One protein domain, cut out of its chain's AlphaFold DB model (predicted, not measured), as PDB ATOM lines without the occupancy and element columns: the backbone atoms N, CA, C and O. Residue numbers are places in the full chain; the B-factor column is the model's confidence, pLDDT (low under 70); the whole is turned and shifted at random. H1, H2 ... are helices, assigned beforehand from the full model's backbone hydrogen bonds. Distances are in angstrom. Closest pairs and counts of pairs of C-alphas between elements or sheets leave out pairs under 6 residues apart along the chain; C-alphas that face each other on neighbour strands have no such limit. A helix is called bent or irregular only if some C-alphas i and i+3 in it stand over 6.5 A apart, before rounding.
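Overview. This is residues 340 to 379 and 403 to 525 of the 696 residues of the protein "Conserved oligomeric Golgi complex subunit 5" of Ustilago trichophora (UniProt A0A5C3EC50). One long helix, H3, runs nearly the length of a rod of helices; H1 and H5 lie side by side with it as a three-helix bundle, and H7 packs on H3 on the side away from H1. Short H4 sits near one end, where residues 443 to 448 stick out, and short H2 and H6 lie near the other. The printed part has 163 residues with seven named helices, H1 to H7 in chain order, and no named strand; its class is all helix. It is loose, with a radius of gyration of the C-alphas of 19.2 A, and spans 67 by 27 by 22 A.

Along the chain. Find C-alpha 403 at (53.150, -35.309, -72.873); from there H3, residues 403 to 440, runs 53.7 A to C-alpha 440 at (2.910, -45.720, -88.634). It is neither bent nor irregular, but only just: C-alphas 421 and 424 are 6.3 A apart. H1, residues 340 to 362, starts at C-alpha 340, (-0.471, -33.236, -81.357), and is 32.9 A long. Look next for H5, residues 462 to 484, 32.7 A, and H7, residues 504 to 518, 21.1 A. The short helices are H2, residues 365 to 372, H4, residues 450 to 458, and H6, residues 486 to 494.

Arrangement. Start from H3, the hub, touching five other helices. H1, H3 and H5 form an up-and-down bundle, each running against the one before it. Residues 415 to 431 of H3 touch H1 at a shallow tilt of 8 degrees, closest at the C-alphas of Ala 362 and Arg 415, 6.2 A. Residues 428 to 435 of H3 touch H5, closest at the C-alphas of Val 431 and Ser 463, 6.3 A. H1 touches H5, closest at the C-alphas of Lys 356 and Ser 473, 5.8 A. H7 touches residues 417 to 429 of H3, the same way at 30 degrees, a shallow tilt, with the C-alphas of Val 421 and Phe 514 closest at 4.8 A. H4 touches residues 340 to 345 of H1, closest at the C-alphas of Pro 341 and Ala 454, 4.5 A. H2 and H3 only just touch, with 3 pairs of C-alphas within 8 A, closest at Leu 368 and Leu 412, 7.8 A. H5 and H6 touch only at the corner. H6 touches residues 504 to 507 of H7, closest at the C-alphas of Ser 493 and Tyr 504, 5.1 A. H5 and H7 are apart. Every O i to N i+4 pair is within hydrogen-bond range in H1, H2, H5, H6 and H7; H3 has 32 of 34 and H4 4 of 5.

Size, cuts and confidence. The C-alphas farthest apart, Glu 445 and Gly 498, are 68.0 A from each other. Residues 380 to 402 are not printed; C-alphas 379 and 403 are 14.2 A apart across the cut. Of the links that are printed whole, none is long. Mean pLDDT of the printed part is 85.9; look for values under 70 at residue 379, residues 444 to 446 and residues 496 to 502.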
ATOM      1  N   LEU A 340      -1.542 -32.470 -80.712       88.56
ATOM      2  CA  LEU A 340      -0.471 -33.236 -81.357       88.56
ATOM      3  C   LEU A 340       0.535 -32.371 -82.149       88.56
ATOM      4  O   LEU A 340       1.729 -32.560 -81.919       88.56
ATOM      5  N   PRO A 341       0.124 -31.456 -83.054       87.50
ATOM      6  CA  PRO A 341       1.076 -30.720 -83.897       87.50
ATOM      7  C   PRO A 341       2.036 -29.855 -83.074       87.50
ATOM      8  O   PRO A 341       3.255 -30.026 -83.163       87.50
ATOM      9  N   ARG A 342       1.477 -29.067 -82.150       90.12
ATOM     10  CA  ARG A 342       2.233 -28.245 -81.205       90.12
ATOM     11  C   ARG A 342       3.160 -29.076 -80.323       90.12
ATOM     12  O   ARG A 342       4.326 -28.737 -80.169       90.12
ATOM     13  N   LEU A 343       2.679 -30.209 -79.809       90.38
ATOM     14  CA  LEU A 343       3.489 -31.106 -78.986       90.38
ATOM     15  C   LEU A 343       4.689 -31.673 -79.758       90.38
ATOM     16  O   LEU A 343       5.786 -31.768 -79.212       90.38
ATOM     17  N   VAL A 344       4.499 -32.066 -81.021       91.31
ATOM     18  CA  VAL A 344       5.589 -32.579 -81.867       91.31
ATOM     19  C   VAL A 344       6.601 -31.475 -82.175       91.31
ATOM     20  O   VAL A 344       7.803 -31.746 -82.169       91.31
ATOM     21  N   GLN A 345       6.135 -30.247 -82.416       91.44
ATOM     22  CA  GLN A 345       6.998 -29.087 -82.618       91.44
ATOM     23  C   GLN A 345       7.836 -28.782 -81.370       91.44
ATOM     24  O   GLN A 345       9.057 -28.679 -81.482       91.44
ATOM     25  N   ASP A 346       7.208 -28.700 -80.196       92.25
ATOM     26  CA  ASP A 346       7.886 -28.436 -78.921       92.25
ATOM     27  C   ASP A 346       8.934 -29.522 -78.631       92.25
ATOM     28  O   ASP A 346      10.106 -29.230 -78.405       92.25
ATOM     29  N   LEU A 347       8.569 -30.793 -78.797       91.94
ATOM     30  CA  LEU A 347       9.476 -31.917 -78.583       91.94
ATOM     31  C   LEU A 347      10.659 -31.935 -79.564       91.94
ATOM     32  O   LEU A 347      11.775 -32.308 -79.192       91.94
ATOM     33  N   LEU A 348      10.450 -31.549 -80.825       93.00
ATOM     34  CA  LEU A 348      11.546 -31.424 -81.783       93.00
ATOM     35  C   LEU A 348      12.442 -30.222 -81.458       93.00
ATOM     36  O   LEU A 348      13.666 -30.325 -81.591       93.00
ATOM     37  N   ASN A 349      11.864 -29.108 -81.011       93.44
ATOM     38  CA  ASN A 349      12.617 -27.947 -80.547       93.44
ATOM     39  C   ASN A 349      13.503 -28.318 -79.355       93.44
ATOM     40  O   ASN A 349      14.706 -28.076 -79.417       93.44
ATOM     41  N   ASP A 350      12.969 -29.031 -78.365       94.06
ATOM     42  CA  ASP A 350      13.726 -29.505 -77.204       94.06
ATOM     43  C   ASP A 350      14.880 -30.433 -77.621       94.06
ATOM     44  O   ASP A 350      16.033 -30.255 -77.220       94.06
ATOM     45  N   LEU A 351      14.609 -31.422 -78.483       93.50
ATOM     46  CA  LEU A 351      15.646 -32.341 -78.967       93.50
ATOM     47  C   LEU A 351      16.732 -31.610 -79.769       93.50
ATOM     48  O   LEU A 351      17.913 -31.943 -79.652       93.50
ATOM     49  N   THR A 352      16.362 -30.617 -80.578       93.62
ATOM     50  CA  THR A 352      17.318 -29.831 -81.374       93.62
ATOM     51  C   THR A 352      18.070 -28.788 -80.545       93.62
ATOM     52  O   THR A 352      19.223 -28.481 -80.861       93.62
ATOM     53  N   GLU A 353      17.486 -28.275 -79.465       95.75
ATOM     54  CA  GLU A 353      18.170 -27.446 -78.474       95.75
ATOM     55  C   GLU A 353      19.239 -28.254 -77.738       95.75
ATOM     56  O   GLU A 353      20.400 -27.839 -77.715       95.75
ATOM     57  N   VAL A 354      18.911 -29.471 -77.295       95.31
ATOM     58  CA  VAL A 354      19.891 -30.394 -76.699       95.31
ATOM     59  C   VAL A 354      21.073 -30.632 -77.647       95.31
ATOM     60  O   VAL A 354      22.223 -30.617 -77.209       95.31
ATOM     61  N   VAL A 355      20.837 -30.795 -78.955       95.31
ATOM     62  CA  VAL A 355      21.925 -30.912 -79.945       95.31
ATOM     63  C   VAL A 355      22.829 -29.680 -79.927       95.31
ATOM     64  O   VAL A 355      24.055 -29.822 -79.904       95.31
ATOM     65  N   LYS A 356      22.257 -28.470 -79.923       95.19
ATOM     66  CA  LYS A 356      23.025 -27.217 -79.900       95.19
ATOM     67  C   LYS A 356      23.860 -27.111 -78.626       95.19
ATOM     68  O   LYS A 356      25.072 -26.922 -78.720       95.19
ATOM     69  N   GLU A 357      23.245 -27.297 -77.462       95.75
ATOM     70  CA  GLU A 357      23.911 -27.192 -76.161       95.75
ATOM     71  C   GLU A 357      25.049 -28.202 -76.004       95.75
ATOM     72  O   GLU A 357      26.166 -27.838 -75.635       95.75
ATOM     73  N   ARG A 358      24.798 -29.473 -76.338       94.12
ATOM     74  CA  ARG A 358      25.805 -30.539 -76.239       94.12
ATOM     75  C   ARG A 358      26.963 -30.322 -77.201       94.12
ATOM     76  O   ARG A 358      28.118 -30.512 -76.820       94.12
ATOM     77  N   THR A 359      26.678 -29.850 -78.415       94.75
ATOM     78  CA  THR A 359      27.729 -29.513 -79.382       94.75
ATOM     79  C   THR A 359      28.590 -28.358 -78.869       94.75
ATOM     80  O   THR A 359      29.812 -28.469 -78.885       94.75
ATOM     81  N   VAL A 360      27.987 -27.279 -78.354       93.75
ATOM     82  CA  VAL A 360      28.724 -26.155 -77.740       93.75
ATOM     83  C   VAL A 360      29.596 -26.657 -76.593       93.75
ATOM     84  O   VAL A 360      30.793 -26.373 -76.553       93.75
ATOM     85  N   ALA A 361      29.015 -27.453 -75.695       92.75
ATOM     86  CA  ALA A 361      29.724 -27.995 -74.551       92.75
ATOM     87  C   ALA A 361      30.918 -28.853 -74.983       92.75
ATOM     88  O   ALA A 361      31.971 -28.757 -74.368       92.75
ATOM     89  N   ALA A 362      30.821 -29.674 -76.030       92.44
ATOM     90  CA  ALA A 362      31.930 -30.528 -76.462       92.44
ATOM     91  C   ALA A 362      33.180 -29.754 -76.922       92.44
ATOM     92  O   ALA A 362      34.296 -30.238 -76.727       92.44
ATOM     93  N   PHE A 363      33.000 -28.559 -77.493       90.12
ATOM     94  CA  PHE A 363      34.087 -27.701 -77.979       90.12
ATOM     95  C   PHE A 363      34.549 -26.644 -76.961       90.12
ATOM     96  O   PHE A 363      35.413 -25.825 -77.276       90.12
ATOM     97  N   ASP A 364      34.030 -26.666 -75.732       89.00
ATOM     98  CA  ASP A 364      34.455 -25.770 -74.660       89.00
ATOM     99  C   ASP A 364      35.795 -26.232 -74.044       89.00
ATOM    100  O   ASP A 364      35.859 -27.139 -73.202       89.00
ATOM    101  N   LEU A 365      36.888 -25.584 -74.465       87.56
ATOM    102  CA  LEU A 365      38.240 -25.855 -73.966       87.56
ATOM    103  C   LEU A 365      38.445 -25.398 -72.514       87.56
ATOM    104  O   LEU A 365      39.319 -25.934 -71.831       87.56
ATOM    105  N   GLU A 366      37.663 -24.438 -72.018       86.75
ATOM    106  CA  GLU A 366      37.800 -23.929 -70.652       86.75
ATOM    107  C   GLU A 366      37.296 -24.958 -69.646       86.75
ATOM    108  O   GLU A 366      37.969 -25.240 -68.651       86.75
ATOM    109  N   THR A 367      36.159 -25.595 -69.929       87.94
ATOM    110  CA  THR A 367      35.661 -26.702 -69.095       87.94
ATOM    111  C   THR A 367      36.644 -27.870 -69.064       87.94
ATOM    112  O   THR A 367      36.899 -28.426 -67.995       87.94
ATOM    113  N   LEU A 368      37.263 -28.193 -70.206       86.81
ATOM    114  CA  LEU A 368      38.283 -29.240 -70.286       86.81
ATOM    115  C   LEU A 368      39.549 -28.858 -69.493       86.81
ATOM    116  O   LEU A 368      40.123 -29.702 -68.810       86.81
ATOM    117  N   SER A 369      39.944 -27.577 -69.514       85.94
ATOM    118  CA  SER A 369      41.102 -27.073 -68.755       85.94
ATOM    119  C   SER A 369      40.938 -27.239 -67.245       85.94
ATOM    120  O   SER A 369      41.873 -27.661 -66.561       85.94
ATOM    121  N   ARG A 370      39.727 -26.981 -66.729       88.94
ATOM    122  CA  ARG A 370      39.390 -27.151 -65.309       88.94
ATOM    123  C   ARG A 370      39.375 -28.625 -64.910       88.94
ATOM    124  O   ARG A 370      39.805 -28.953 -63.814       88.94
ATOM    125  N   GLN A 371      38.923 -29.515 -65.794       87.19
ATOM    126  CA  GLN A 371      38.927 -30.961 -65.541       87.19
ATOM    127  C   GLN A 371      40.344 -31.547 -65.512       87.19
ATOM    128  O   GLN A 371      40.639 -32.411 -64.689       87.19
ATOM    129  N   LEU A 372      41.227 -31.070 -66.392       86.12
ATOM    130  CA  LEU A 372      42.610 -31.543 -66.498       86.12
ATOM    131  C   LEU A 372      43.583 -30.829 -65.544       86.12
ATOM    132  O   LEU A 372      44.741 -31.232 -65.473       86.12
ATOM    133  N   ASN A 373      43.145 -29.778 -64.835       82.06
ATOM    134  CA  ASN A 373      43.989 -28.913 -63.996       82.06
ATOM    135  C   ASN A 373      45.266 -28.443 -64.719       82.06
ATOM    136  O   ASN A 373      46.363 -28.435 -64.162       82.06
ATOM    137  N   SER A 374      45.129 -28.091 -65.996       81.44
ATOM    138  CA  SER A 374      46.245 -27.830 -66.904       81.44
ATOM    139  C   SER A 374      45.906 -26.644 -67.814       81.44
ATOM    140  O   SER A 374      44.749 -26.516 -68.212       81.44
ATOM    141  N   PRO A 375      46.862 -25.753 -68.148       81.31
ATOM    142  CA  PRO A 375      46.595 -24.647 -69.065       81.31
ATOM    143  C   PRO A 375      46.304 -25.155 -70.484       81.31
ATOM    144  O   PRO A 375      46.825 -26.194 -70.900       81.31
ATOM    145  N   ILE A 376      45.486 -24.398 -71.223       81.06
ATOM    146  CA  ILE A 376      45.116 -24.711 -72.611       81.06
ATOM    147  C   ILE A 376      46.390 -24.761 -73.470       81.06
ATOM    148  O   ILE A 376      47.176 -23.808 -73.436       81.06
ATOM    149  N   PRO A 377      46.610 -25.830 -74.256       80.19
ATOM    150  CA  PRO A 377      47.776 -25.926 -75.114       80.19
ATOM    151  C   PRO A 377      47.774 -24.820 -76.172       80.19
ATOM    152  O   PRO A 377      46.803 -24.640 -76.908       80.19
ATOM    153  N   THR A 378      48.886 -24.103 -76.278       77.94
ATOM    154  CA  THR A 378      49.134 -23.137 -77.347       77.94
ATOM    155  C   THR A 378      50.128 -23.710 -78.346       77.94
ATOM    156  O   THR A 378      51.007 -24.508 -78.010       77.94
ATOM    157  N   LEU A 379      49.967 -23.318 -79.608       69.69
ATOM    158  CA  LEU A 379      50.938 -23.597 -80.652       69.69
ATOM    159  C   LEU A 379      51.860 -22.377 -80.734       69.69
ATOM    160  O   LEU A 379      51.463 -21.344 -81.267       69.69
ATOM    161  N   ARG A 403      53.997 -34.451 -73.711       78.62
ATOM    162  CA  ARG A 403      53.150 -35.309 -72.873       78.62
ATOM    163  C   ARG A 403      51.843 -34.607 -72.486       78.62
ATOM    164  O   ARG A 403      50.776 -35.198 -72.602       78.62
ATOM    165  N   GLN A 404      51.899 -33.335 -72.094       81.62
ATOM    166  CA  GLN A 404      50.715 -32.525 -71.793       81.62
ATOM    167  C   GLN A 404      49.798 -32.389 -73.018       81.62
ATOM    168  O   GLN A 404      48.591 -32.597 -72.912       81.62
ATOM    169  N   GLN A 405      50.356 -32.096 -74.196       82.94
ATOM    170  CA  GLN A 405      49.597 -32.027 -75.448       82.94
ATOM    171  C   GLN A 405      48.949 -33.369 -75.808       82.94
ATOM    172  O   GLN A 405      47.822 -33.374 -76.299       82.94
ATOM    173  N   GLN A 406      49.614 -34.496 -75.543       83.56
ATOM    174  CA  GLN A 406      49.039 -35.830 -75.743       83.56
ATOM    175  C   GLN A 406      47.844 -36.079 -74.820       83.56
ATOM    176  O   GLN A 406      46.782 -36.447 -75.316       83.56
ATOM    177  N   VAL A 407      47.966 -35.782 -73.523       86.75
ATOM    178  CA  VAL A 407      46.858 -35.918 -72.556       86.75
ATOM    179  C   VAL A 407      45.650 -35.072 -72.975       86.75
ATOM    180  O   VAL A 407      44.516 -35.550 -72.969       86.75
ATOM    181  N   TRP A 408      45.886 -33.831 -73.405       88.12
ATOM    182  CA  TRP A 408      44.841 -32.953 -73.937       88.12
ATOM    183  C   TRP A 408      44.201 -33.495 -75.217       88.12
ATOM    184  O   TRP A 408      42.984 -33.419 -75.385       88.12
ATOM    185  N   THR A 409      45.014 -34.048 -76.115       87.38
ATOM    186  CA  THR A 409      44.549 -34.640 -77.373       87.38
ATOM    187  C   THR A 409      43.655 -35.847 -77.095       87.38
ATOM    188  O   THR A 409      42.558 -35.927 -77.639       87.38
ATOM    189  N   GLU A 410      44.074 -36.759 -76.217       88.62
ATOM    190  CA  GLU A 410      43.285 -37.927 -75.809       88.62
ATOM    191  C   GLU A 410      41.967 -37.529 -75.135       88.62
ATOM    192  O   GLU A 410      40.908 -38.040 -75.506       88.62
ATOM    193  N   ALA A 411      42.008 -36.578 -74.197       90.06
ATOM    194  CA  ALA A 411      40.819 -36.095 -73.500       90.06
ATOM    195  C   ALA A 411      39.807 -35.444 -74.456       90.06
ATOM    196  O   ALA A 411      38.610 -35.731 -74.373       90.06
ATOM    197  N   LEU A 412      40.271 -34.606 -75.392       90.81
ATOM    198  CA  LEU A 412      39.387 -33.972 -76.368       90.81
ATOM    199  C   LEU A 412      38.797 -34.997 -77.342       90.81
ATOM    200  O   LEU A 412      37.602 -34.945 -77.615       90.81
ATOM    201  N   TRP A 413      39.590 -35.962 -77.824       91.69
ATOM    202  CA  TRP A 413      39.075 -37.025 -78.693       91.69
ATOM    203  C   TRP A 413      38.011 -37.869 -78.002       91.69
ATOM    204  O   TRP A 413      36.971 -38.112 -78.601       91.69
ATOM    205  N   LYS A 414      38.225 -38.245 -76.738       91.44
ATOM    206  CA  LYS A 414      37.227 -38.980 -75.952       91.44
ATOM    207  C   LYS A 414      35.936 -38.175 -75.772       91.44
ATOM    208  O   LYS A 414      34.842 -38.731 -75.818       91.44
ATOM    209  N   ARG A 415      36.047 -36.853 -75.594       92.81
ATOM    210  CA  ARG A 415      34.886 -35.952 -75.516       92.81
ATOM    211  C   ARG A 415      34.134 -35.871 -76.847       92.81
ATOM    212  O   ARG A 415      32.909 -35.936 -76.843       92.81
ATOM    213  N   LEU A 416      34.851 -35.771 -77.969       92.62
ATOM    214  CA  LEU A 416      34.260 -35.756 -79.312       92.62
ATOM    215  C   LEU A 416      33.606 -37.097 -79.673       92.62
ATOM    216  O   LEU A 416      32.516 -37.103 -80.230       92.62
ATOM    217  N   GLU A 417      34.227 -38.218 -79.313       93.56
ATOM    218  CA  GLU A 417      33.660 -39.562 -79.464       93.56
ATOM    219  C   GLU A 417      32.359 -39.704 -78.664       93.56
ATOM    220  O   GLU A 417      31.335 -40.108 -79.215       93.56
ATOM    221  N   SER A 418      32.356 -39.278 -77.395       94.69
ATOM    222  CA  SER A 418      31.147 -39.263 -76.567       94.69
ATOM    223  C   SER A 418      30.041 -38.395 -77.176       94.69
ATOM    224  O   SER A 418      28.888 -38.818 -77.218       94.69
ATOM    225  N   LEU A 419      30.372 -37.201 -77.681       95.00
ATOM    226  CA  LEU A 419      29.401 -36.339 -78.355       95.00
ATOM    227  C   LEU A 419      28.813 -37.037 -79.591       95.00
ATOM    228  O   LEU A 419      27.600 -37.192 -79.691       95.00
ATOM    229  N   ILE A 420      29.665 -37.443 -80.534       93.69
ATOM    230  CA  ILE A 420      29.250 -37.904 -81.864       93.69
ATOM    231  C   ILE A 420      28.568 -39.277 -81.779       93.69
ATOM    232  O   ILE A 420      27.469 -39.455 -82.296       93.69
ATOM    233  N   VAL A 421      29.175 -40.249 -81.092       92.44
ATOM    234  CA  VAL A 421      28.710 -41.647 -81.104       92.44
ATOM    235  C   VAL A 421      27.650 -41.916 -80.033       92.44
ATOM    236  O   VAL A 421      26.726 -42.713 -80.249       92.44
ATOM    237  N   VAL A 422      27.754 -41.291 -78.855       92.25
ATOM    238  CA  VAL A 422      26.844 -41.566 -77.729       92.25
ATOM    239  C   VAL A 422      25.692 -40.570 -77.695       92.25
ATOM    240  O   VAL A 422      24.541 -40.986 -77.818       92.25
ATOM    241  N   GLU A 423      25.977 -39.276 -77.556       93.56
ATOM    242  CA  GLU A 423      24.941 -38.259 -77.343       93.56
ATOM    243  C   GLU A 423      24.125 -37.986 -78.614       93.56
ATOM    244  O   GLU A 423      22.902 -38.134 -78.599       93.56
ATOM    245  N   MET A 424      24.783 -37.659 -79.734       93.75
ATOM    246  CA  MET A 424      24.101 -37.405 -81.011       93.75
ATOM    247  C   MET A 424      23.430 -38.668 -81.553       93.75
ATOM    248  O   MET A 424      22.326 -38.587 -82.090       93.75
ATOM    249  N   GLY A 425      24.041 -39.839 -81.338       91.12
ATOM    250  CA  GLY A 425      23.420 -41.143 -81.592       91.12
ATOM    251  C   GLY A 425      22.084 -41.300 -80.870       91.12
ATOM    252  O   GLY A 425      21.076 -41.606 -81.502       91.12
ATOM    253  N   ALA A 426      22.050 -41.026 -79.564       91.81
ATOM    254  CA  ALA A 426      20.835 -41.144 -78.764       91.81
ATOM    255  C   ALA A 426      19.740 -40.151 -79.192       91.81
ATOM    256  O   ALA A 426      18.571 -40.531 -79.261       91.81
ATOM    257  N   VAL A 427      20.093 -38.896 -79.496       92.81
ATOM    258  CA  VAL A 427      19.115 -37.904 -79.977       92.81
ATOM    259  C   VAL A 427      18.589 -38.279 -81.365       92.81
ATOM    260  O   VAL A 427      17.379 -38.259 -81.578       92.81
ATOM    261  N   CYS A 428      19.462 -38.712 -82.278       92.75
ATOM    262  CA  CYS A 428      19.070 -39.189 -83.604       92.75
ATOM    263  C   CYS A 428      18.079 -40.359 -83.502       92.75
ATOM    264  O   CYS A 428      17.018 -40.325 -84.125       92.75
ATOM    265  N   SER A 429      18.366 -41.364 -82.667       91.19
ATOM    266  CA  SER A 429      17.455 -42.495 -82.443       91.19
ATOM    267  C   SER A 429      16.076 -42.046 -81.946       91.19
ATOM    268  O   SER A 429      15.070 -42.590 -82.397       91.19
ATOM    269  N   LYS A 430      16.007 -41.034 -81.071       92.31
ATOM    270  CA  LYS A 430      14.738 -40.468 -80.580       92.31
ATOM    271  C   LYS A 430      13.944 -39.770 -81.685       92.31
ATOM    272  O   LYS A 430      12.749 -40.023 -81.810       92.31
ATOM    273  N   VAL A 431      14.598 -38.944 -82.507       93.06
ATOM    274  CA  VAL A 431      13.949 -38.233 -83.627       93.06
ATOM    275  C   VAL A 431      13.413 -39.221 -84.665       93.06
ATOM    276  O   VAL A 431      12.273 -39.096 -85.109       93.06
ATOM    277  N   TYR A 432      14.191 -40.247 -85.017       91.00
ATOM    278  CA  TYR A 432      13.744 -41.269 -85.965       91.00
ATOM    279  C   TYR A 432      12.653 -42.172 -85.393       91.00
ATOM    280  O   TYR A 432      11.741 -42.553 -86.126       91.00
ATOM    281  N   LEU A 433      12.698 -42.493 -84.096       89.81
ATOM    282  CA  LEU A 433      11.606 -43.199 -83.431       89.81
ATOM    283  C   LEU A 433      10.315 -42.376 -83.479       89.81
ATOM    284  O   LEU A 433       9.273 -42.920 -83.841       89.81
ATOM    285  N   LEU A 434      10.391 -41.080 -83.164       90.19
ATOM    286  CA  LEU A 434       9.262 -40.159 -83.257       90.19
ATOM    287  C   LEU A 434       8.689 -40.137 -84.676       90.19
ATOM    288  O   LEU A 434       7.506 -40.411 -84.860       90.19
ATOM    289  N   GLU A 435       9.523 -39.895 -85.689       90.19
ATOM    290  CA  GLU A 435       9.083 -39.861 -87.087       90.19
ATOM    291  C   GLU A 435       8.494 -41.207 -87.537       90.19
ATOM    292  O   GLU A 435       7.480 -41.242 -88.234       90.19
ATOM    293  N   LYS A 436       9.084 -42.330 -87.119       88.50
ATOM    294  CA  LYS A 436       8.582 -43.672 -87.430       88.50
ATOM    295  C   LYS A 436       7.212 -43.924 -86.807       88.50
ATOM    296  O   LYS A 436       6.333 -44.450 -87.485       88.50
ATOM    297  N   VAL A 437       7.014 -43.555 -85.542       86.56
ATOM    298  CA  VAL A 437       5.715 -43.709 -84.872       86.56
ATOM    299  C   VAL A 437       4.673 -42.794 -85.509       86.56
ATOM    300  O   VAL A 437       3.575 -43.266 -85.786       86.56
ATOM    301  N   LEU A 438       5.025 -41.544 -85.826       85.88
ATOM    302  CA  LEU A 438       4.140 -40.612 -86.534       85.88
ATOM    303  C   LEU A 438       3.736 -41.135 -87.919       85.88
ATOM    304  O   LEU A 438       2.580 -41.005 -88.295       85.88
ATOM    305  N   LYS A 439       4.651 -41.780 -88.656       84.94
ATOM    306  CA  LYS A 439       4.346 -42.417 -89.950       84.94
ATOM    307  C   LYS A 439       3.414 -43.618 -89.820       84.94
ATOM    308  O   LYS A 439       2.560 -43.821 -90.679       84.94
ATOM    309  N   LEU A 440       3.626 -44.452 -88.802       81.75
ATOM    310  CA  LEU A 440       2.910 -45.720 -88.634       81.75
ATOM    311  C   LEU A 440       1.538 -45.546 -87.978       81.75
ATOM    312  O   LEU A 440       0.654 -46.374 -88.191       81.75
ATOM    313  N   LYS A 441       1.357 -44.506 -87.163       79.56
ATOM    314  CA  LYS A 441       0.086 -44.225 -86.504       79.56
ATOM    315  C   LYS A 441      -0.804 -43.391 -87.413       79.56
ATOM    316  O   LYS A 441      -0.467 -42.285 -87.825       79.56
ATOM    317  N   SER A 442      -1.953 -43.969 -87.724       77.69
ATOM    318  CA  SER A 442      -3.086 -43.277 -88.322       77.69
ATOM    319  C   SER A 442      -4.259 -43.433 -87.374       77.69
ATOM    320  O   SER A 442      -4.364 -44.452 -86.683       77.69
ATOM    321  N   ASP A 443      -5.105 -42.419 -87.320       72.50
ATOM    322  CA  ASP A 443      -6.303 -42.486 -86.505       72.50
ATOM    323  C   ASP A 443      -7.246 -43.591 -87.013       72.50
ATOM    324  O   ASP A 443      -7.435 -43.754 -88.220       72.50
ATOM    325  N   SER A 444      -7.833 -44.362 -86.097       67.06
ATOM    326  CA  SER A 444      -8.735 -45.462 -86.452       67.06
ATOM    327  C   SER A 444     -10.099 -44.982 -86.938       67.06
ATOM    328  O   SER A 444     -10.776 -45.729 -87.640       67.06
ATOM    329  N   GLU A 445     -10.509 -43.771 -86.552       66.31
ATOM    330  CA  GLU A 445     -11.829 -43.222 -86.879       66.31
ATOM    331  C   GLU A 445     -11.784 -42.331 -88.125       66.31
ATOM    332  O   GLU A 445     -12.625 -42.471 -89.011       66.31
ATOM    333  N   THR A 446     -10.774 -41.467 -88.244       67.19
ATOM    334  CA  THR A 446     -10.631 -40.533 -89.376       67.19
ATOM    335  C   THR A 446      -9.685 -41.022 -90.476       67.19
ATOM    336  O   THR A 446      -9.717 -40.500 -91.589       67.19
ATOM    337  N   GLY A 447      -8.833 -42.018 -90.200       70.88
ATOM    338  CA  GLY A 447      -7.834 -42.521 -91.150       70.88
ATOM    339  C   GLY A 447      -6.684 -41.547 -91.440       70.88
ATOM    340  O   GLY A 447      -5.844 -41.839 -92.292       70.88
ATOM    341  N   VAL A 448      -6.625 -40.398 -90.757       75.56
ATOM    342  CA  VAL A 448      -5.597 -39.375 -90.980       75.56
ATOM    343  C   VAL A 448      -4.272 -39.823 -90.366       75.56
ATOM    344  O   VAL A 448      -4.216 -40.313 -89.236       75.56
ATOM    345  N   ASN A 449      -3.184 -39.658 -91.121       84.56
ATOM    346  CA  ASN A 449      -1.841 -39.990 -90.663       84.56
ATOM    347  C   ASN A 449      -1.314 -38.902 -89.718       84.56
ATOM    348  O   ASN A 449      -1.389 -37.715 -90.025       84.56
ATOM    349  N   PHE A 450      -0.723 -39.285 -88.589       82.94
ATOM    350  CA  PHE A 450      -0.232 -38.306 -87.616       82.94
ATOM    351  C   PHE A 450       0.900 -37.438 -88.170       82.94
ATOM    352  O   PHE A 450       1.018 -36.272 -87.797       82.94
ATOM    353  N   LEU A 451       1.702 -37.969 -89.099       80.88
ATOM    354  CA  LEU A 451       2.743 -37.195 -89.761       80.88
ATOM    355  C   LEU A 451       2.161 -36.063 -90.614       80.88
ATOM    356  O   LEU A 451       2.737 -34.984 -90.610       80.88
ATOM    357  N   SER A 452       1.054 -36.269 -91.337       78.31
ATOM    358  CA  SER A 452       0.509 -35.200 -92.190       78.31
ATOM    359  C   SER A 452       0.007 -34.026 -91.358       78.31
ATOM    360  O   SER A 452       0.308 -32.890 -91.694       78.31
ATOM    361  N   VAL A 453      -0.656 -34.307 -90.232       77.62
ATOM    362  CA  VAL A 453      -1.132 -33.269 -89.303       77.62
ATOM    363  C   VAL A 453       0.046 -32.539 -88.652       77.62
ATOM    364  O   VAL A 453       0.036 -31.321 -88.528       77.62
ATOM    365  N   ALA A 454       1.102 -33.263 -88.273       77.31
ATOM    366  CA  ALA A 454       2.302 -32.639 -87.723       77.31
ATOM    367  C   ALA A 454       3.060 -31.792 -88.765       77.31
ATOM    368  O   ALA A 454       3.626 -30.759 -88.418       77.31
ATOM    369  N   LEU A 455       3.074 -32.203 -90.038       81.88
ATOM    370  CA  LEU A 455       3.745 -31.471 -91.116       81.88
ATOM    371  C   LEU A 455       3.059 -30.144 -91.466       81.88
ATOM    372  O   LEU A 455       3.744 -29.253 -91.961       81.88
ATOM    373  N   GLU A 456       1.760 -29.985 -91.197       81.06
ATOM    374  CA  GLU A 456       1.060 -28.709 -91.405       81.06
ATOM    375  C   GLU A 456       1.647 -27.578 -90.547       81.06
ATOM    376  O   GLU A 456       1.814 -26.466 -91.044       81.06
ATOM    377  N   GLU A 457       2.029 -27.861 -89.296       79.56
ATOM    378  CA  GLU A 457       2.694 -26.880 -88.424       79.56
ATOM    379  C   GLU A 457       4.225 -26.907 -88.535       79.56
ATOM    380  O   GLU A 457       4.877 -25.873 -88.382       79.56
ATOM    381  N   LEU A 458       4.820 -28.077 -88.793       77.62
ATOM    382  CA  LEU A 458       6.274 -28.247 -88.768       77.62
ATOM    383  C   LEU A 458       6.967 -27.864 -90.089       77.62
ATOM    384  O   LEU A 458       8.142 -27.498 -90.079       77.62
ATOM    385  N   GLY A 459       6.264 -27.951 -91.224       79.06
ATOM    386  CA  GLY A 459       6.765 -27.652 -92.571       79.06
ATOM    387  C   GLY A 459       7.698 -28.719 -93.158       79.06
ATOM    388  O   GLY A 459       7.479 -29.180 -94.276       79.06
ATOM    389  N   ASP A 460       8.702 -29.153 -92.393       83.75
ATOM    390  CA  ASP A 460       9.714 -30.133 -92.806       83.75
ATOM    391  C   ASP A 460       9.670 -31.423 -91.971       83.75
ATOM    392  O   ASP A 460       9.109 -31.488 -90.877       83.75
ATOM    393  N   LYS A 461      10.305 -32.488 -92.478       87.19
ATOM    394  CA  LYS A 461      10.416 -33.761 -91.746       87.19
ATOM    395  C   LYS A 461      11.280 -33.598 -90.484       87.19
ATOM    396  O   LYS A 461      12.360 -33.008 -90.581       87.19
ATOM    397  N   PRO A 462      10.912 -34.226 -89.348       88.94
ATOM    398  CA  PRO A 462      11.710 -34.178 -88.120       88.94
ATOM    399  C   PRO A 462      13.177 -34.596 -88.315       88.94
ATOM    400  O   PRO A 462      14.084 -33.931 -87.812       88.94
ATOM    401  N   SER A 463      13.427 -35.659 -89.091       90.25
ATOM    402  CA  SER A 463      14.784 -36.094 -89.454       90.25
ATOM    403  C   SER A 463      15.581 -35.014 -90.186       90.25
ATOM    404  O   SER A 463      16.732 -34.763 -89.829       90.25
ATOM    405  N   TYR A 464      14.981 -34.340 -91.169       90.75
ATOM    406  CA  TYR A 464      15.647 -33.280 -91.929       90.75
ATOM    407  C   TYR A 464      16.058 -32.112 -91.023       90.75
ATOM    408  O   TYR A 464      17.219 -31.696 -91.040       90.75
ATOM    409  N   THR A 465      15.147 -31.649 -90.163       91.94
ATOM    410  CA  THR A 465      15.405 -30.570 -89.199       91.94
ATOM    411  C   THR A 465      16.527 -30.928 -88.224       91.94
ATOM    412  O   THR A 465      17.387 -30.090 -87.933       91.94
ATOM    413  N   PHE A 466      16.577 -32.181 -87.756       94.31
ATOM    414  CA  PHE A 466      17.671 -32.677 -86.918       94.31
ATOM    415  C   PHE A 466      19.020 -32.622 -87.645       94.31
ATOM    416  O   PHE A 466      19.959 -32.013 -87.131       94.31
ATOM    417  N   TRP A 467      19.120 -33.206 -88.843       93.81
ATOM    418  CA  TRP A 467      20.377 -33.260 -89.599       93.81
ATOM    419  C   TRP A 467      20.892 -31.877 -89.970       93.81
ATOM    420  O   TRP A 467      22.084 -31.598 -89.823       93.81
ATOM    421  N   LEU A 468      19.990 -30.990 -90.391       94.00
ATOM    422  CA  LEU A 468      20.329 -29.608 -90.690       94.00
ATOM    423  C   LEU A 468      20.829 -28.879 -89.437       94.00
ATOM    424  O   LEU A 468      21.856 -28.201 -89.490       94.00
ATOM    425  N   THR A 469      20.150 -29.050 -88.300       95.12
ATOM    426  CA  THR A 469      20.554 -28.414 -87.040       95.12
ATOM    427  C   THR A 469      21.897 -28.941 -86.546       95.12
ATOM    428  O   THR A 469      22.750 -28.144 -86.153       95.12
ATOM    429  N   LEU A 470      22.117 -30.257 -86.600       95.00
ATOM    430  CA  LEU A 470      23.380 -30.885 -86.220       95.00
ATOM    431  C   LEU A 470      24.529 -30.372 -87.092       95.00
ATOM    432  O   LEU A 470      25.537 -29.916 -86.559       95.00
ATOM    433  N   ALA A 471      24.358 -30.377 -88.417       94.75
ATOM    434  CA  ALA A 471      25.363 -29.895 -89.360       94.75
ATOM    435  C   ALA A 471      25.700 -28.413 -89.135       94.75
ATOM    436  O   ALA A 471      26.869 -28.046 -89.033       94.75
ATOM    437  N   GLN A 472      24.689 -27.555 -88.981       95.25
ATOM    438  CA  GLN A 472      24.909 -26.130 -88.729       95.25
ATOM    439  C   GLN A 472      25.545 -25.861 -87.360       95.25
ATOM    440  O   GLN A 472      26.410 -24.995 -87.240       95.25
ATOM    441  N   SER A 473      25.105 -26.565 -86.314       95.12
ATOM    442  CA  SER A 473      25.667 -26.437 -84.967       95.12
ATOM    443  C   SER A 473      27.138 -26.844 -84.964       95.12
ATOM    444  O   SER A 473      27.993 -26.082 -84.511       95.12
ATOM    445  N   LEU A 474      27.444 -27.998 -85.560       94.12
ATOM    446  CA  LEU A 474      28.797 -28.519 -85.673       94.12
ATOM    447  C   LEU A 474      29.697 -27.578 -86.479       94.12
ATOM    448  O   LEU A 474      30.775 -27.236 -86.003       94.12
ATOM    449  N   GLN A 475      29.242 -27.096 -87.638       94.50
ATOM    450  CA  GLN A 475      29.994 -26.139 -88.451       94.50
ATOM    451  C   GLN A 475      30.332 -24.870 -87.663       94.50
ATOM    452  O   GLN A 475      31.502 -24.497 -87.571       94.50
ATOM    453  N   ARG A 476      29.329 -24.233 -87.043       94.62
ATOM    454  CA  ARG A 476      29.531 -23.000 -86.265       94.62
ATOM    455  C   ARG A 476      30.505 -23.217 -85.109       94.62
ATOM    456  O   ARG A 476      31.366 -22.369 -84.878       94.62
ATOM    457  N   GLN A 477      30.388 -24.329 -84.379       93.19
ATOM    458  CA  GLN A 477      31.277 -24.604 -83.247       93.19
ATOM    459  C   GLN A 477      32.693 -24.965 -83.686       93.19
ATOM    460  O   GLN A 477      33.644 -24.486 -83.075       93.19
ATOM    461  N   VAL A 478      32.860 -25.731 -84.764       92.00
ATOM    462  CA  VAL A 478      34.181 -26.052 -85.319       92.00
ATOM    463  C   VAL A 478      34.875 -24.786 -85.821       92.00
ATOM    464  O   VAL A 478      36.018 -24.539 -85.442       92.00
ATOM    465  N   GLU A 479      34.206 -23.949 -86.616       91.38
ATOM    466  CA  GLU A 479      34.771 -22.684 -87.118       91.38
ATOM    467  C   GLU A 479      35.140 -21.737 -85.964       91.38
ATOM    468  O   GLU A 479      36.238 -21.179 -85.923       91.38
ATOM    469  N   SER A 480      34.264 -21.617 -84.967       91.44
ATOM    470  CA  SER A 480      34.491 -20.765 -83.800       91.44
ATOM    471  C   SER A 480      35.621 -21.276 -82.895       91.44
ATOM    472  O   SER A 480      36.506 -20.514 -82.502       91.44
ATOM    473  N   ALA A 481      35.655 -22.577 -82.589       89.38
ATOM    474  CA  ALA A 481      36.683 -23.179 -81.739       89.38
ATOM    475  C   ALA A 481      38.066 -23.190 -82.411       89.38
ATOM    476  O   ALA A 481      39.070 -22.899 -81.760       89.38
ATOM    477  N   THR A 482      38.127 -23.477 -83.716       88.94
ATOM    478  CA  THR A 482      39.380 -23.436 -84.494       88.94
ATOM    479  C   THR A 482      39.895 -22.010 -84.683       88.94
ATOM    480  O   THR A 482      41.106 -21.800 -84.637       88.94
ATOM    481  N   GLY A 483      39.005 -21.017 -84.809       86.88
ATOM    482  CA  GLY A 483      39.376 -19.600 -84.843       86.88
ATOM    483  C   GLY A 483      39.936 -19.081 -83.513       86.88
ATOM    484  O   GLY A 483      40.834 -18.244 -83.506       86.88
ATOM    485  N   ARG A 484      39.451 -19.605 -82.378       87.88
ATOM    486  CA  ARG A 484      39.949 -19.249 -81.035       87.88
ATOM    487  C   ARG A 484      41.242 -19.974 -80.654       87.88
ATOM    488  O   ARG A 484      42.033 -19.431 -79.889       87.88
ATOM    489  N   SER A 485      41.457 -21.196 -81.149       87.38
ATOM    490  CA  SER A 485      42.616 -22.026 -80.804       87.38
ATOM    491  C   SER A 485      43.295 -22.610 -82.042       87.38
ATOM    492  O   SER A 485      42.846 -23.598 -82.628       87.38
ATOM    493  N   ALA A 486      44.463 -22.053 -82.380       85.19
ATOM    494  CA  ALA A 486      45.323 -22.566 -83.449       85.19
ATOM    495  C   ALA A 486      45.808 -24.003 -83.179       85.19
ATOM    496  O   ALA A 486      45.991 -24.786 -84.113       85.19
ATOM    497  N   TRP A 487      45.972 -24.376 -81.904       87.75
ATOM    498  CA  TRP A 487      46.298 -25.746 -81.508       87.75
ATOM    499  C   TRP A 487      45.173 -26.720 -81.870       87.75
ATOM    500  O   TRP A 487      45.435 -27.758 -82.472       87.75
ATOM    501  N   LEU A 488      43.918 -26.359 -81.585       88.00
ATOM    502  CA  LEU A 488      42.754 -27.180 -81.927       88.00
ATOM    503  C   LEU A 488      42.566 -27.271 -83.446       88.00
ATOM    504  O   LEU A 488      42.320 -28.357 -83.969       88.00
ATOM    505  N   ALA A 489      42.770 -26.161 -84.165       86.94
ATOM    506  CA  ALA A 489      42.808 -26.160 -85.624       86.94
ATOM    507  C   ALA A 489      43.876 -27.120 -86.158       86.94
ATOM    508  O   ALA A 489      43.617 -27.872 -87.101       86.94
ATOM    509  N   GLN A 490      45.068 -27.148 -85.551       85.56
ATOM    510  CA  GLN A 490      46.115 -28.083 -85.939       85.56
ATOM    511  C   GLN A 490      45.748 -29.537 -85.640       85.56
ATOM    512  O   GLN A 490      45.907 -30.382 -86.521       85.56
ATOM    513  N   MET A 491      45.203 -29.798 -84.455       86.44
ATOM    514  CA  MET A 491      44.781 -31.118 -84.001       86.44
ATOM    515  C   MET A 491      43.731 -31.733 -84.932       86.44
ATOM    516  O   MET A 491      43.941 -32.832 -85.441       86.44
ATOM    517  N   LEU A 492      42.652 -30.999 -85.220       86.62
ATOM    518  CA  LEU A 492      41.535 -31.506 -86.020       86.62
ATOM    519  C   LEU A 492      41.865 -31.657 -87.507       86.62
ATOM    520  O   LEU A 492      41.343 -32.563 -88.143       86.62
ATOM    521  N   SER A 493      42.721 -30.803 -88.079       82.69
ATOM    522  CA  SER A 493      43.019 -30.855 -89.522       82.69
ATOM    523  C   SER A 493      44.253 -31.682 -89.880       82.69
ATOM    524  O   SER A 493      44.251 -32.306 -90.925       82.69
ATOM    525  N   GLY A 494      45.307 -31.727 -89.060       73.56
ATOM    526  CA  GLY A 494      46.564 -32.416 -89.413       73.56
ATOM    527  C   GLY A 494      47.148 -33.305 -88.318       73.56
ATOM    528  O   GLY A 494      48.221 -33.869 -88.514       73.56
ATOM    529  N   GLY A 495      46.467 -33.405 -87.171       71.38
ATOM    530  CA  GLY A 495      46.961 -34.089 -85.982       71.38
ATOM    531  C   GLY A 495      48.168 -33.401 -85.332       71.38
ATOM    532  O   GLY A 495      48.793 -32.491 -85.879       71.38
ATOM    533  N   ILE A 496      48.492 -33.831 -84.113       63.81
ATOM    534  CA  ILE A 496      49.650 -33.351 -83.350       63.81
ATOM    535  C   ILE A 496      50.626 -34.520 -83.209       63.81
ATOM    536  O   ILE A 496      50.359 -35.469 -82.478       63.81
ATOM    537  N   GLY A 497      51.747 -34.471 -83.937       55.84
ATOM    538  CA  GLY A 497      52.811 -35.478 -83.864       55.84
ATOM    539  C   GLY A 497      53.577 -35.668 -85.178       55.84
ATOM    540  O   GLY A 497      53.017 -35.550 -86.262       55.84
ATOM    541  N   GLY A 498      54.877 -35.982 -85.085       44.03
ATOM    542  CA  GLY A 498      55.788 -36.132 -86.235       44.03
ATOM    543  C   GLY A 498      55.596 -37.397 -87.086       44.03
ATOM    544  O   GLY A 498      56.248 -37.537 -88.119       44.03
ATOM    545  N   LYS A 499      54.703 -38.311 -86.692       42.91
ATOM    546  CA  LYS A 499      54.292 -39.471 -87.496       42.91
ATOM    547  C   LYS A 499      52.836 -39.289 -87.922       42.91
ATOM    548  O   LYS A 499      51.949 -39.638 -87.158       42.91
ATOM    549  N   GLY A 500      52.625 -38.707 -89.106       47.16
ATOM    550  CA  GLY A 500      51.368 -38.763 -89.870       47.16
ATOM    551  C   GLY A 500      50.091 -38.606 -89.044       47.16
ATOM    552  O   GLY A 500      49.321 -39.553 -88.933       47.16
ATOM    553  N   GLY A 501      49.891 -37.430 -88.448       53.25
ATOM    554  CA  GLY A 501      48.736 -37.141 -87.606       53.25
ATOM    555  C   GLY A 501      47.403 -37.336 -88.336       53.25
ATOM    556  O   GLY A 501      46.999 -36.528 -89.171       53.25
ATOM    557  N   GLU A 502      46.684 -38.400 -87.989       67.75
ATOM    558  CA  GLU A 502      45.310 -38.651 -88.425       67.75
ATOM    559  C   GLU A 502      44.351 -37.702 -87.681       67.75
ATOM    560  O   GLU A 502      43.637 -38.114 -86.777       67.75
ATOM    561  N   GLY A 503      44.369 -36.403 -87.995       80.50
ATOM    562  CA  GLY A 503      43.417 -35.443 -87.423       80.50
ATOM    563  C   GLY A 503      42.022 -35.649 -88.012       80.50
ATOM    564  O   GLY A 503      41.149 -36.278 -87.412       80.50
ATOM    565  N   TYR A 504      41.842 -35.184 -89.246       87.94
ATOM    566  CA  TYR A 504      40.566 -35.275 -89.950       87.94
ATOM    567  C   TYR A 504      40.144 -36.725 -90.265       87.94
ATOM    568  O   TYR A 504      38.988 -37.060 -90.007       87.94
ATOM    569  N   PRO A 505      41.044 -37.641 -90.694       86.81
ATOM    570  CA  PRO A 505      40.682 -39.047 -90.896       86.81
ATOM    571  C   PRO A 505      40.169 -39.742 -89.628       86.81
ATOM    572  O   PRO A 505      39.274 -40.578 -89.706       86.81
ATOM    573  N   LYS A 506      40.682 -39.387 -88.443       87.50
ATOM    574  CA  LYS A 506      40.166 -39.926 -87.177       87.50
ATOM    575  C   LYS A 506      38.773 -39.387 -86.863       87.50
ATOM    576  O   LYS A 506      37.919 -40.159 -86.438       87.50
ATOM    577  N   LEU A 507      38.526 -38.102 -87.118       90.00
ATOM    578  CA  LEU A 507      37.188 -37.520 -86.995       90.00
ATOM    579  C   LEU A 507      36.191 -38.211 -87.938       90.00
ATOM    580  O   LEU A 507      35.092 -38.552 -87.514       90.00
ATOM    581  N   LEU A 508      36.590 -38.483 -89.183       88.50
ATOM    582  CA  LEU A 508      35.771 -39.241 -90.131       88.50
ATOM    583  C   LEU A 508      35.445 -40.645 -89.622       88.50
ATOM    584  O   LEU A 508      34.296 -41.060 -89.723       88.50
ATOM    585  N   ARG A 509      36.403 -41.357 -89.013       88.38
ATOM    586  CA  ARG A 509      36.129 -42.674 -88.409       88.38
ATOM    587  C   ARG A 509      35.071 -42.602 -87.304       88.38
ATOM    588  O   ARG A 509      34.222 -43.484 -87.250       88.38
ATOM    589  N   LEU A 510      35.060 -41.543 -86.488       91.44
ATOM    590  CA  LEU A 510      33.998 -41.328 -85.493       91.44
ATOM    591  C   LEU A 510      32.629 -41.116 -86.153       91.44
ATOM    592  O   LEU A 510      31.630 -41.658 -85.684       91.44
ATOM    593  N   PHE A 511      32.569 -40.364 -87.256       91.38
ATOM    594  CA  PHE A 511      31.327 -40.206 -88.019       91.38
ATOM    595  C   PHE A 511      30.881 -41.508 -88.683       91.38
ATOM    596  O   PHE A 511      29.693 -41.806 -88.665       91.38
ATOM    597  N   GLN A 512      31.806 -42.314 -89.204       89.00
ATOM    598  CA  GLN A 512      31.497 -43.632 -89.758       89.00
ATOM    599  C   GLN A 512      30.961 -44.588 -88.684       89.00
ATOM    600  O   GLN A 512      29.975 -45.280 -88.927       89.00
ATOM    601  N   GLU A 513      31.549 -44.596 -87.484       90.56
ATOM    602  CA  GLU A 513      31.036 -45.366 -86.345       90.56
ATOM    603  C   GLU A 513      29.636 -44.895 -85.930       90.56
ATOM    604  O   GLU A 513      28.730 -45.706 -85.722       90.56
ATOM    605  N   PHE A 514      29.425 -43.580 -85.879       91.62
ATOM    606  CA  PHE A 514      28.111 -42.997 -85.638       91.62
ATOM    607  C   PHE A 514      27.092 -43.412 -86.709       91.62
ATOM    608  O   PHE A 514      26.010 -43.876 -86.348       91.62
ATOM    609  N   PHE A 515      27.439 -43.339 -87.998       90.50
ATOM    610  CA  PHE A 515      26.580 -43.781 -89.101       90.50
ATOM    611  C   PHE A 515      26.261 -45.277 -89.025       90.50
ATOM    612  O   PHE A 515      25.109 -45.666 -89.207       90.50
ATOM    613  N   ALA A 516      27.240 -46.117 -88.682       87.81
ATOM    614  CA  ALA A 516      27.023 -47.547 -88.488       87.81
ATOM    615  C   ALA A 516      26.050 -47.825 -87.329       87.81
ATOM    616  O   ALA A 516      25.161 -48.669 -87.446       87.81
ATOM    617  N   LYS A 517      26.172 -47.081 -86.223       87.81
ATOM    618  CA  LYS A 517      25.306 -47.227 -85.047       87.81
ATOM    619  C   LYS A 517      23.869 -46.775 -85.312       87.81
ATOM    620  O   LYS A 517      22.928 -47.462 -84.915       87.81
ATOM    621  N   ILE A 518      23.675 -45.638 -85.982       88.19
ATOM    622  CA  ILE A 518      22.328 -45.143 -86.316       88.19
ATOM    623  C   ILE A 518      21.691 -45.922 -87.473       88.19
ATOM    624  O   ILE A 518      20.465 -45.986 -87.540       88.19
ATOM    625  N   GLY A 519      22.479 -46.555 -88.348       84.50
ATOM    626  CA  GLY A 519      21.980 -47.365 -89.466       84.50
ATOM    627  C   GLY A 519      21.105 -48.553 -89.039       84.50
ATOM    628  O   GLY A 519      20.312 -49.047 -89.827       84.50
ATOM    629  N   VAL A 520      21.172 -48.984 -87.772       84.25
ATOM    630  CA  VAL A 520      20.264 -50.009 -87.216       84.25
ATOM    631  C   VAL A 520      18.825 -49.489 -87.071       84.25
ATOM    632  O   VAL A 520      17.866 -50.250 -87.175       84.25
ATOM    633  N   TYR A 521      18.667 -48.189 -86.816       76.94
ATOM    634  CA  TYR A 521      17.381 -47.550 -86.512       76.94
ATOM    635  C   TYR A 521      16.871 -46.646 -87.640       76.94
ATOM    636  O   TYR A 521      15.742 -46.159 -87.565       76.94
ATOM    637  N   THR A 522      17.695 -46.402 -88.660       82.00
ATOM    638  CA  THR A 522      17.459 -45.420 -89.723       82.00
ATOM    639  C   THR A 522      17.793 -46.018 -91.086       82.00
ATOM    640  O   THR A 522      18.632 -46.906 -91.181       82.00
ATOM    641  N   ASP A 523      17.195 -45.492 -92.155       76.94
ATOM    642  CA  ASP A 523      17.488 -45.924 -93.533       76.94
ATOM    643  C   ASP A 523      18.762 -45.263 -94.107       76.94
ATOM    644  O   ASP A 523      18.976 -45.219 -95.321       76.94
ATOM    645  N   ILE A 524      19.605 -44.699 -93.239       81.75
ATOM    646  CA  ILE A 524      20.808 -43.967 -93.622       81.75
ATOM    647  C   ILE A 524      21.877 -44.956 -94.058       81.75
ATOM    648  O   ILE A 524      22.262 -45.860 -93.319       81.75
ATOM    649  N   GLN A 525      22.412 -44.728 -95.254       77.31
ATOM    650  CA  GLN A 525      23.545 -45.477 -95.772       77.31
ATOM    651  C   GLN A 525      24.697 -44.526 -96.086       77.31
ATOM    652  O   GLN A 525      24.505 -43.457 -96.679       77.31
TER     653      GLN A 525